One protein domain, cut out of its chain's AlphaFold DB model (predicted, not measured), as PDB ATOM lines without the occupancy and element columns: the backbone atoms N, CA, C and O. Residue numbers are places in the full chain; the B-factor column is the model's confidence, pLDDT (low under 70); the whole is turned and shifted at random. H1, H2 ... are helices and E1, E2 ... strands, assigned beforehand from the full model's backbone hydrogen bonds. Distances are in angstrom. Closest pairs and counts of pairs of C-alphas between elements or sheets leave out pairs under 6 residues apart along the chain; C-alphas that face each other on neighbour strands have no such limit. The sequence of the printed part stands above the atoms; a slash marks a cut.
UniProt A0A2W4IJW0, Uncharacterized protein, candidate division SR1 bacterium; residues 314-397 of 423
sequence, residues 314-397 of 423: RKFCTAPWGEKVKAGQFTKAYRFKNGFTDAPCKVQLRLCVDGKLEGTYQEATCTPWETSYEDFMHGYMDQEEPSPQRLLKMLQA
ATOM      1  N   ARG A 314      20.173  -1.009 -69.582       64.44
ATOM      2  CA  ARG A 314      20.145  -0.367 -68.268       64.44
ATOM      3  C   ARG A 314      21.431   0.444 -68.127       64.44
ATOM      4  O   ARG A 314      22.515  -0.119 -68.055       64.44
ATOM      5  N   LYS A 315      21.299   1.772 -68.033       77.94
ATOM      6  CA  LYS A 315      22.436   2.708 -67.936       77.94
ATOM      7  C   LYS A 315      23.351   2.456 -66.727       77.94
ATOM      8  O   LYS A 315      24.487   2.925 -66.715       77.94
ATOM      9  N   PHE A 316      22.856   1.747 -65.708       84.31
ATOM     10  CA  PHE A 316      23.574   1.479 -64.465       84.31
ATOM     11  C   PHE A 316      23.294   0.067 -63.940       84.31
ATOM     12  O   PHE A 316      22.169  -0.426 -64.055       84.31
ATOM     13  N   CYS A 317      24.290  -0.522 -63.285       87.88
ATOM     14  CA  CYS A 317      24.166  -1.705 -62.445       87.88
ATOM     15  C   CYS A 317      24.169  -1.310 -60.967       87.88
ATOM     16  O   CYS A 317      24.866  -0.376 -60.567       87.88
ATOM     17  N   THR A 318      23.435  -2.058 -60.148       90.12
ATOM     18  CA  THR A 318      23.431  -1.882 -58.691       90.12
ATOM     19  C   THR A 318      24.305  -2.950 -58.047       90.12
ATOM     20  O   THR A 318      24.070  -4.144 -58.237       90.12
ATOM     21  N   ALA A 319      25.313  -2.528 -57.287       86.62
ATOM     22  CA  ALA A 319      26.144  -3.419 -56.491       86.62
ATOM     23  C   ALA A 319      25.390  -3.946 -55.254       86.62
ATOM     24  O   ALA A 319      24.480  -3.272 -54.767       86.62
ATOM     25  N   PRO A 320      25.775  -5.114 -54.702       86.31
ATOM     26  CA  PRO A 320      25.178  -5.664 -53.478       86.31
ATOM     27  C   PRO A 320      25.193  -4.698 -52.284       86.31
ATOM     28  O   PRO A 320      24.285  -4.719 -51.461       86.31
ATOM     29  N   TRP A 321      26.192  -3.815 -52.223       86.44
ATOM     30  CA  TRP A 321      26.348  -2.781 -51.196       86.44
ATOM     31  C   TRP A 321      25.665  -1.442 -51.540       86.44
ATOM     32  O   TRP A 321      25.871  -0.450 -50.847       86.44
ATOM     33  N   GLY A 322      24.855  -1.388 -52.604       84.19
ATOM     34  CA  GLY A 322      24.022  -0.232 -52.961       84.19
ATOM     35  C   GLY A 322      24.668   0.810 -53.884       84.19
ATOM     36  O   GLY A 322      24.013   1.788 -54.245       84.19
ATOM     37  N   GLU A 323      25.917   0.613 -54.307       85.38
ATOM     38  CA  GLU A 323      26.596   1.505 -55.256       85.38
ATOM     39  C   GLU A 323      26.021   1.369 -56.676       85.38
ATOM     40  O   GLU A 323      25.720   0.266 -57.137       85.38
ATOM     41  N   LYS A 324      25.877   2.494 -57.388       88.81
ATOM     42  CA  LYS A 324      25.437   2.520 -58.790       88.81
ATOM     43  C   LYS A 324      26.641   2.671 -59.715       88.81
ATOM     44  O   LYS A 324      27.258   3.730 -59.757       88.81
ATOM     45  N   VAL A 325      26.919   1.635 -60.497       85.00
ATOM     46  CA  VAL A 325      28.023   1.583 -61.465       85.00
ATOM     47  C   VAL A 325      27.460   1.831 -62.859       85.00
ATOM     48  O   VAL A 325      26.455   1.220 -63.213       85.00
ATOM     49  N   LYS A 326      28.050   2.724 -63.661       82.62
ATOM     50  CA  LYS A 326      27.588   2.947 -65.046       82.62
ATOM     51  C   LYS A 326      27.877   1.716 -65.911       82.62
ATOM     52  O   LYS A 326      28.870   1.024 -65.686       82.62
ATOM     53  N   ALA A 327      27.044   1.470 -66.918       80.94
ATOM     54  CA  ALA A 327      27.322   0.455 -67.936       80.94
ATOM     55  C   ALA A 327      28.717   0.677 -68.557       80.94
ATOM     56  O   ALA A 327      29.087   1.812 -68.862       80.94
ATOM     57  N   GLY A 328      29.511  -0.391 -68.671       77.25
ATOM     58  CA  GLY A 328      30.897  -0.350 -69.151       77.25
ATOM     59  C   GLY A 328      31.951   0.058 -68.110       77.25
ATOM     60  O   GLY A 328      33.138   0.049 -68.425       77.25
ATOM     61  N   GLN A 329      31.564   0.400 -66.874       78.19
ATOM     62  CA  GLN A 329      32.509   0.683 -65.786       78.19
ATOM     63  C   GLN A 329      32.778  -0.546 -64.909       78.19
ATOM     64  O   GLN A 329      31.940  -1.442 -64.772       78.19
ATOM     65  N   PHE A 330      33.957  -0.546 -64.281       83.88
ATOM     66  CA  PHE A 330      34.371  -1.548 -63.304       83.88
ATOM     67  C   PHE A 330      34.193  -1.022 -61.879       83.88
ATOM     68  O   PHE A 330      34.507   0.133 -61.598       83.88
ATOM     69  N   THR A 331      33.773  -1.893 -60.967       85.88
ATOM     70  CA  THR A 331      33.855  -1.652 -59.520       85.88
ATOM     71  C   THR A 331      34.700  -2.728 -58.841       85.88
ATOM     72  O   THR A 331      34.783  -3.862 -59.321       85.88
ATOM     73  N   LYS A 332      35.358  -2.376 -57.734       86.75
ATOM     74  CA  LYS A 332      36.108  -3.331 -56.911       86.75
ATOM     75  C   LYS A 332      35.145  -4.003 -55.942       86.75
ATOM     76  O   LYS A 332      34.410  -3.330 -55.232       86.75
ATOM     77  N   ALA A 333      35.196  -5.324 -55.891       87.56
ATOM     78  CA  ALA A 333      34.476  -6.132 -54.924       87.56
ATOM     79  C   ALA A 333      35.466  -7.003 -54.155       87.56
ATOM     80  O   ALA A 333      36.451  -7.480 -54.718       87.56
ATOM     81  N   TYR A 334      35.182  -7.257 -52.890       88.06
ATOM     82  CA  TYR A 334      35.958  -8.131 -52.028       88.06
ATOM     83  C   TYR A 334      35.128  -9.351 -51.648       88.06
ATOM     84  O   TYR A 334      33.896  -9.314 -51.573       88.06
ATOM     85  N   ARG A 335      35.816 -10.473 -51.449       84.00
ATOM     86  CA  ARG A 335      35.165 -11.716 -51.027       84.00
ATOM     87  C   ARG A 335      34.688 -11.648 -49.576       84.00
ATOM     88  O   ARG A 335      33.661 -12.231 -49.252       84.00
ATOM     89  N   PHE A 336      35.457 -10.967 -48.733       84.31
ATOM     90  CA  PHE A 336      35.222 -10.832 -47.304       84.31
ATOM     91  C   PHE A 336      35.454  -9.382 -46.885       84.31
ATOM     92  O   PHE A 336      36.249  -8.675 -47.506       84.31
ATOM     93  N   LYS A 337      34.770  -8.967 -45.817       86.25
ATOM     94  CA  LYS A 337      34.901  -7.636 -45.219       86.25
ATOM     95  C   LYS A 337      36.237  -7.451 -44.492       86.25
ATOM     96  O   LYS A 337      36.681  -6.326 -44.290       86.25
ATOM     97  N   ASN A 338      36.885  -8.556 -44.130       83.81
ATOM     98  CA  ASN A 338      38.136  -8.595 -43.385       83.81
ATOM     99  C   ASN A 338      39.111  -9.548 -44.083       83.81
ATOM    100  O   ASN A 338      38.701 -10.606 -44.567       83.81
ATOM    101  N   GLY A 339      40.382  -9.161 -44.157       81.00
ATOM    102  CA  GLY A 339      41.469  -9.989 -44.680       81.00
ATOM    103  C   GLY A 339      42.382 -10.427 -43.547       81.00
ATOM    104  O   GLY A 339      42.751  -9.604 -42.722       81.00
ATOM    105  N   PHE A 340      42.745 -11.700 -43.523       80.00
ATOM    106  CA  PHE A 340      43.587 -12.314 -42.499       80.00
ATOM    107  C   PHE A 340      45.015 -12.510 -43.021       80.00
ATOM    108  O   PHE A 340      45.250 -12.436 -44.230       80.00
ATOM    109  N   THR A 341      45.967 -12.795 -42.133       70.50
ATOM    110  CA  THR A 341      47.377 -13.024 -42.506       70.50
ATOM    111  C   THR A 341      47.561 -14.232 -43.433       70.50
ATOM    112  O   THR A 341      48.379 -14.202 -44.346       70.50
ATOM    113  N   ASP A 342      46.758 -15.276 -43.245       72.19
ATOM    114  CA  ASP A 342      46.711 -16.505 -44.046       72.19
ATOM    115  C   ASP A 342      45.635 -16.477 -45.150       72.19
ATOM    116  O   ASP A 342      45.699 -17.235 -46.121       72.19
ATOM    117  N   ALA A 343      44.654 -15.582 -45.035       74.50
ATOM    118  CA  ALA A 343      43.590 -15.373 -46.012       74.50
ATOM    119  C   ALA A 343      43.435 -13.874 -46.332       74.50
ATOM    120  O   ALA A 343      42.468 -13.244 -45.886       74.50
ATOM    121  N   PRO A 344      44.356 -13.291 -47.125       78.81
ATOM    122  CA  PRO A 344      44.361 -11.858 -47.397       78.81
ATOM    123  C   PRO A 344      43.125 -11.417 -48.189       78.81
ATOM    124  O   PRO A 344      42.410 -12.225 -48.790       78.81
ATOM    125  N   CYS A 345      42.893 -10.103 -48.228       84.62
ATOM    126  CA  CYS A 345      41.788  -9.479 -48.951       84.62
ATOM    127  C   CYS A 345      41.784  -9.859 -50.443       84.62
ATOM    128  O   CYS A 345      42.483  -9.263 -51.262       84.62
ATOM    129  N   LYS A 346      40.951 -10.835 -50.820       82.94
ATOM    130  CA  LYS A 346      40.760 -11.219 -52.224       82.94
ATOM    131  C   LYS A 346      39.859 -10.201 -52.913       82.94
ATOM    132  O   LYS A 346      38.671 -10.119 -52.598       82.94
ATOM    133  N   VAL A 347      40.430  -9.470 -53.867       86.56
ATOM    134  CA  VAL A 347      39.738  -8.473 -54.693       86.56
ATOM    135  C   VAL A 347      39.344  -9.060 -56.053       86.56
ATOM    136  O   VAL A 347      40.081  -9.850 -56.639       86.56
ATOM    137  N   GLN A 348      38.173  -8.676 -56.553       86.44
ATOM    138  CA  GLN A 348      37.666  -8.971 -57.891       86.44
ATOM    139  C   GLN A 348      37.173  -7.668 -58.522       86.44
ATOM    140  O   GLN A 348      36.423  -6.916 -57.902       86.44
ATOM    141  N   LEU A 349      37.569  -7.408 -59.767       85.38
ATOM    142  CA  LEU A 349      36.988  -6.333 -60.568       85.38
ATOM    143  C   LEU A 349      35.695  -6.841 -61.210       85.38
ATOM    144  O   LEU A 349      35.694  -7.888 -61.853       85.38
ATOM    145  N   ARG A 350      34.596  -6.113 -61.013       82.06
ATOM    146  CA  ARG A 350      33.266  -6.450 -61.535       82.06
ATOM    147  C   ARG A 350      32.883  -5.466 -62.630       82.06
ATOM    148  O   ARG A 350      32.785  -4.271 -62.352       82.06
ATOM    149  N   LEU A 351      32.675  -5.964 -63.847       85.06
ATOM    150  CA  LEU A 351      32.203  -5.177 -64.988       85.06
ATOM    151  C   LEU A 351      30.675  -5.087 -64.970       85.06
ATOM    152  O   LEU A 351      29.989  -6.083 -64.734       85.06
ATOM    153  N   CYS A 352      30.148  -3.890 -65.214       85.56
ATOM    154  CA  CYS A 352      28.722  -3.663 -65.407       85.56
ATOM    155  C   CYS A 352      28.341  -3.834 -66.885       85.56
ATOM    156  O   CYS A 352      28.709  -2.994 -67.709       85.56
ATOM    157  N   VAL A 353      27.575  -4.882 -67.204       82.19
ATOM    158  CA  VAL A 353      27.043  -5.159 -68.551       82.19
ATOM    159  C   VAL A 353      25.527  -5.331 -68.450       82.19
ATOM    160  O   VAL A 353      25.039  -6.071 -67.597       82.19
ATOM    161  N   ASP A 354      24.770  -4.584 -69.253       75.44
ATOM    162  CA  ASP A 354      23.302  -4.677 -69.354       75.44
ATOM    163  C   ASP A 354      22.542  -4.618 -68.013       75.44
ATOM    164  O   ASP A 354      21.514  -5.261 -67.800       75.44
ATOM    165  N   GLY A 355      23.043  -3.814 -67.068       77.31
ATOM    166  CA  GLY A 355      22.439  -3.653 -65.740       77.31
ATOM    167  C   GLY A 355      22.767  -4.765 -64.740       77.31
ATOM    168  O   GLY A 355      22.263  -4.727 -63.614       77.31
ATOM    169  N   LYS A 356      23.635  -5.718 -65.101       81.06
ATOM    170  CA  LYS A 356      24.135  -6.780 -64.227       81.06
ATOM    171  C   LYS A 356      25.647  -6.654 -64.016       81.06
ATOM    172  O   LYS A 356      26.412  -6.451 -64.951       81.06
ATOM    173  N   LEU A 357      26.084  -6.783 -62.763       85.69
ATOM    174  CA  LEU A 357      27.510  -6.858 -62.432       85.69
ATOM    175  C   LEU A 357      27.993  -8.300 -62.532       85.69
ATOM    176  O   LEU A 357      27.499  -9.170 -61.807       85.69
ATOM    177  N   GLU A 358      29.007  -8.538 -63.349       81.38
ATOM    178  CA  GLU A 358      29.671  -9.837 -63.410       81.38
ATOM    179  C   GLU A 358      30.524 -10.079 -62.158       81.38
ATOM    180  O   GLU A 358      31.095  -9.151 -61.585       81.38
ATOM    181  N   GLY A 359      30.572 -11.324 -61.682       81.25
ATOM    182  CA  GLY A 359      31.316 -11.719 -60.481       81.25
ATOM    183  C   GLY A 359      30.440 -12.066 -59.274       81.25
ATOM    184  O   GLY A 359      29.231 -11.839 -59.258       81.25
ATOM    185  N   THR A 360      31.068 -12.657 -58.257       83.94
ATOM    186  CA  THR A 360      30.382 -13.256 -57.096       83.94
ATOM    187  C   THR A 360      30.686 -12.546 -55.780       83.94
ATOM    188  O   THR A 360      30.027 -12.817 -54.781       83.94
ATOM    189  N   TYR A 361      31.662 -11.638 -55.765       89.44
ATOM    190  CA  TYR A 361      32.115 -10.959 -54.553       89.44
ATOM    191  C   TYR A 361      31.118  -9.881 -54.116       89.44
ATOM    192  O   TYR A 361      30.581  -9.141 -54.949       89.44
ATOM    193  N   GLN A 362      30.846  -9.824 -52.812       87.25
ATOM    194  CA  GLN A 362      29.706  -9.095 -52.248       87.25
ATOM    195  C   GLN A 362      30.106  -7.891 -51.393       87.25
ATOM    196  O   GLN A 362      29.238  -7.086 -51.074       87.25
ATOM    197  N   GLU A 363      31.388  -7.735 -51.061       89.00
ATOM    198  CA  GLU A 363      31.844  -6.710 -50.122       89.00
ATOM    199  C   GLU A 363      32.462  -5.511 -50.846       89.00
ATOM    200  O   GLU A 363      33.238  -5.674 -51.786       89.00
ATOM    201  N   ALA A 364      32.149  -4.294 -50.398       87.31
ATOM    202  CA  ALA A 364      32.675  -3.055 -50.989       87.31
ATOM    203  C   ALA A 364      34.104  -2.731 -50.535       87.31
ATOM    204  O   ALA A 364      34.867  -2.059 -51.226       87.31
ATOM    205  N   THR A 365      34.457  -3.177 -49.330       88.38
ATOM    206  CA  THR A 365      35.719  -2.861 -48.660       88.38
ATOM    207  C   THR A 365      36.232  -4.095 -47.936       88.38
ATOM    208  O   THR A 365      35.446  -4.964 -47.562       88.38
ATOM    209  N   CYS A 366      37.548  -4.164 -47.750       87.25
ATOM    210  CA  CYS A 366      38.183  -5.200 -46.955       87.25
ATOM    211  C   CYS A 366      39.223  -4.565 -46.032       87.25
ATOM    212  O   CYS A 366      40.125  -3.878 -46.512       87.25
ATOM    213  N   THR A 367      39.079  -4.760 -44.721       86.81
ATOM    214  CA  THR A 367      40.044  -4.286 -43.724       86.81
ATOM    215  C   THR A 367      41.057  -5.389 -43.405       86.81
ATOM    216  O   THR A 367      40.656  -6.500 -43.049       86.81
ATOM    217  N   PRO A 368      42.369  -5.130 -43.539       79.38
ATOM    218  CA  PRO A 368      43.386  -6.108 -43.176       79.38
ATOM    219  C   PRO A 368      43.464  -6.243 -41.652       79.38
ATOM    220  O   PRO A 368      43.449  -5.244 -40.933       79.38
ATOM    221  N   TRP A 369      43.546  -7.478 -41.174       77.25
ATOM    222  CA  TRP A 369      43.728  -7.844 -39.778       77.25
ATOM    223  C   TRP A 369      45.035  -8.609 -39.605       77.25
ATOM    224  O   TRP A 369      45.365  -9.502 -40.384       77.25
ATOM    225  N   GLU A 370      45.750  -8.302 -38.526       70.44
ATOM    226  CA  GLU A 370      46.979  -8.992 -38.119       70.44
ATOM    227  C   GLU A 370      46.678 -10.287 -37.349       70.44
ATOM    228  O   GLU A 370      47.331 -10.607 -36.358       70.44
ATOM    229  N   THR A 371      45.653 -11.030 -37.760       70.25
ATOM    230  CA  THR A 371      45.294 -12.333 -37.186       70.25
ATOM    231  C   THR A 371      44.999 -13.323 -38.304       70.25
ATOM    232  O   THR A 371      44.690 -12.908 -39.425       70.25
ATOM    233  N   SER A 372      45.142 -14.619 -38.029       73.31
ATOM    234  CA  SER A 372      44.802 -15.663 -38.998       73.31
ATOM    235  C   SER A 372      43.302 -15.976 -38.969       73.31
ATOM    236  O   SER A 372      42.609 -15.700 -37.986       73.31
ATOM    237  N   TYR A 373      42.770 -16.549 -40.049       73.50
ATOM    238  CA  TYR A 373      41.367 -16.958 -40.116       73.50
ATOM    239  C   TYR A 373      41.050 -18.052 -39.086       73.50
ATOM    240  O   TYR A 373      39.970 -18.058 -38.496       73.50
ATOM    241  N   GLU A 374      42.003 -18.953 -38.839       73.12
ATOM    242  CA  GLU A 374      41.906 -19.986 -37.802       73.12
ATOM    243  C   GLU A 374      41.764 -19.351 -36.407       73.12
ATOM    244  O   GLU A 374      40.852 -19.698 -35.657       73.12
ATOM    245  N   ASP A 375      42.586 -18.346 -36.097       71.12
ATOM    246  CA  ASP A 375      42.570 -17.639 -34.809       71.12
ATOM    247  C   ASP A 375      41.259 -16.881 -34.578       71.12
ATOM    248  O   ASP A 375      40.666 -16.970 -33.500       71.12
ATOM    249  N   PHE A 376      40.758 -16.208 -35.618       74.56
ATOM    250  CA  PHE A 376      39.442 -15.569 -35.621       74.56
ATOM    251  C   PHE A 376      38.322 -16.555 -35.282       74.56
ATOM    252  O   PHE A 376      37.473 -16.272 -34.435       74.56
ATOM    253  N   MET A 377      38.328 -17.729 -35.918       75.44
ATOM    254  CA  MET A 377      37.309 -18.757 -35.694       75.44
ATOM    255  C   MET A 377      37.353 -19.332 -34.276       75.44
ATOM    256  O   MET A 377      36.327 -19.786 -33.767       75.44
ATOM    257  N   HIS A 378      38.519 -19.298 -33.633       75.19
ATOM    258  CA  HIS A 378      38.720 -19.773 -32.268       75.19
ATOM    259  C   HIS A 378      38.592 -18.676 -31.195       75.19
ATOM    260  O   HIS A 378      38.714 -18.979 -30.011       75.19
ATOM    261  N   GLY A 379      38.275 -17.435 -31.584       69.62
ATOM    262  CA  GLY A 379      38.047 -16.323 -30.656       69.62
ATOM    263  C   GLY A 379      39.320 -15.634 -30.158       69.62
ATOM    264  O   GLY A 379      39.234 -14.809 -29.254       69.62
ATOM    265  N   TYR A 380      40.480 -15.919 -30.756       66.31
ATOM    266  CA  TYR A 380      41.746 -15.237 -30.471       66.31
ATOM    267  C   TYR A 380      41.813 -13.927 -31.267       66.31
ATOM    268  O   TYR A 380      42.479 -13.810 -32.299       66.31
ATOM    269  N   MET A 381      41.008 -12.968 -30.821       59.31
ATOM    270  CA  MET A 381      40.807 -11.664 -31.462       59.31
ATOM    271  C   MET A 381      41.676 -10.567 -30.860       59.31
ATOM    272  O   MET A 381      41.918  -9.545 -31.504       59.31
ATOM    273  N   ASP A 382      42.138 -10.792 -29.636       54.94
ATOM    274  CA  ASP A 382      42.826  -9.791 -28.851       54.94
ATOM    275  C   ASP A 382      44.320  -9.865 -29.166       54.94
ATOM    276  O   ASP A 382      44.951 -10.919 -29.081       54.94
ATOM    277  N   GLN A 383      44.899  -8.722 -29.540       53.94
ATOM    278  CA  GLN A 383      46.331  -8.557 -29.830       53.94
ATOM    279  C   GLN A 383      47.238  -8.887 -28.625       53.94
ATOM    280  O   GLN A 383      48.459  -8.836 -28.742       53.94
ATOM    281  N   GLU A 384      46.643  -9.196 -27.473       54.91
ATOM    282  CA  GLU A 384      47.315  -9.440 -26.203       54.91
ATOM    283  C   GLU A 384      47.751 -10.907 -26.039       54.91
ATOM    284  O   GLU A 384      48.763 -11.152 -25.385       54.91
ATOM    285  N   GLU A 385      47.078 -11.877 -26.682       57.06
ATOM    286  CA  GLU A 385      47.435 -13.303 -26.582       57.06
ATOM    287  C   GLU A 385      47.449 -14.005 -27.957       57.06
ATOM    288  O   GLU A 385      46.395 -14.249 -28.553       57.06
ATOM    289  N   PRO A 386      48.631 -14.370 -28.498       57.69
ATOM    290  CA  PRO A 386      48.703 -15.149 -29.728       57.69
ATOM    291  C   PRO A 386      48.161 -16.561 -29.488       57.69
ATOM    292  O   PRO A 386      48.477 -17.202 -28.483       57.69
ATOM    293  N   SER A 387      47.383 -17.087 -30.437       64.88
ATOM    294  CA  SER A 387      46.901 -18.465 -30.341       64.88
ATOM    295  C   SER A 387      48.075 -19.458 -30.278       64.88
ATOM    296  O   SER A 387      49.151 -19.193 -30.831       64.88
ATOM    297  N   PRO A 388      47.882 -20.654 -29.694       66.12
ATOM    298  CA  PRO A 388      48.904 -21.700 -29.703       66.12
ATOM    299  C   PRO A 388      49.410 -22.033 -31.118       66.12
ATOM    300  O   PRO A 388      50.596 -22.286 -31.313       66.12
ATOM    301  N   GLN A 389      48.530 -21.991 -32.124       61.41
ATOM    302  CA  GLN A 389      48.875 -22.262 -33.524       61.41
ATOM    303  C   GLN A 389      49.702 -21.131 -34.142       61.41
ATOM    304  O   GLN A 389      50.641 -21.401 -34.891       61.41
ATOM    305  N   ARG A 390      49.395 -19.874 -33.801       63.56
ATOM    306  CA  ARG A 390      50.187 -18.704 -34.187       63.56
ATOM    307  C   ARG A 390      51.574 -18.747 -33.559       63.56
ATOM    308  O   ARG A 390      52.546 -18.540 -34.273       63.56
ATOM    309  N   LEU A 391      51.679 -19.100 -32.278       66.12
ATOM    310  CA  LEU A 391      52.952 -19.348 -31.591       66.12
ATOM    311  C   LEU A 391      53.779 -20.428 -32.300       66.12
ATOM    312  O   LEU A 391      54.947 -20.210 -32.602       66.12
ATOM    313  N   LEU A 392      53.165 -21.561 -32.645       64.44
ATOM    314  CA  LEU A 392      53.813 -22.631 -33.409       64.44
ATOM    315  C   LEU A 392      54.265 -22.176 -34.806       64.44
ATOM    316  O   LEU A 392      55.377 -22.505 -35.206       64.44
ATOM    317  N   LYS A 393      53.454 -21.394 -35.533       61.06
ATOM    318  CA  LYS A 393      53.831 -20.821 -36.840       61.06
ATOM    319  C   LYS A 393      54.950 -19.775 -36.711       61.06
ATOM    320  O   LYS A 393      55.848 -19.769 -37.543       61.06
ATOM    321  N   MET A 394      54.939 -18.941 -35.668       58.69
ATOM    322  CA  MET A 394      56.003 -17.966 -35.374       58.69
ATOM    323  C   MET A 394      57.317 -18.636 -34.957       58.69
ATOM    324  O   MET A 394      58.378 -18.095 -35.225       58.69
ATOM    325  N   LEU A 395      57.255 -19.813 -34.327       60.66
ATOM    326  CA  LEU A 395      58.429 -20.635 -34.015       60.66
ATOM    327  C   LEU A 395      58.940 -21.432 -35.230       60.66
ATOM    328  O   LEU A 395      60.085 -21.872 -35.229       60.66
ATOM    329  N   GLN A 396      58.089 -21.662 -36.236       54.91
ATOM    330  CA  GLN A 396      58.423 -22.384 -37.471       54.91
ATOM    331  C   GLN A 396      58.920 -21.471 -38.594       54.91
ATOM    332  O   GLN A 396      59.675 -21.930 -39.448       54.91
ATOM    333  N   ALA A 397      58.483 -20.212 -38.622       47.03
ATOM    334  CA  ALA A 397      59.105 -19.188 -39.442       47.03
ATOM    335  C   ALA A 397      60.429 -18.815 -38.775       47.03
ATOM    336  O   ALA A 397      60.434 -18.329 -37.646       47.03
TER     337      ALA A 397
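This is residues 314 to 397 of the 423 residues of an uncharacterized protein of candidate division SR1 bacterium (UniProt A0A2W4IJW0). With little regular structure, the printed part is a long rod: strand hairpins E1-E2 and E3-E4 at one end, mostly unnamed stretches through the middle, short helices H1 and H2 at the other end. It has 84 residues, 32 of them in named elements, in the order E1 E2 E3 E4 H1 H2; the class is mixed, and both two-stranded sheets are antiparallel. It is only just loose, close to extended, with a radius of gyration of the C-alphas of 17.4 A and spans of 54 by 21 by 14 A.

E1, residues 316 to 318, and E2, residues 324 to 326, form a hairpin, with N 317 and O 325 2.8 A apart. E3, residues 330 to 334, and E4, residues 347 to 353, form another, with N 333 and O 348 2.8 A apart. The closest C-alphas of E1 and E4, Cys 317 and Cys 352, are 5.8 A apart. H1, residues 373 to 377, and H2, residues 388 to 396, are close but not clearly touching, their closest C-alphas, Asp 375 and Arg 390, 7.7 A apart. In both helices every O i to N i+4 pair is within hydrogen-bond range.

E1 begins at C-alpha 316 (23.574, 1.479, -64.465); E4 measures 19.1 A; H2, 12.3 A, ends at C-alpha 396 (58.423, -22.384, -37.471).

The printed part has no cut. The links E3 to E4 and E4 to H1 are long. Residues 314 and 379 to 397 have pLDDT under 70.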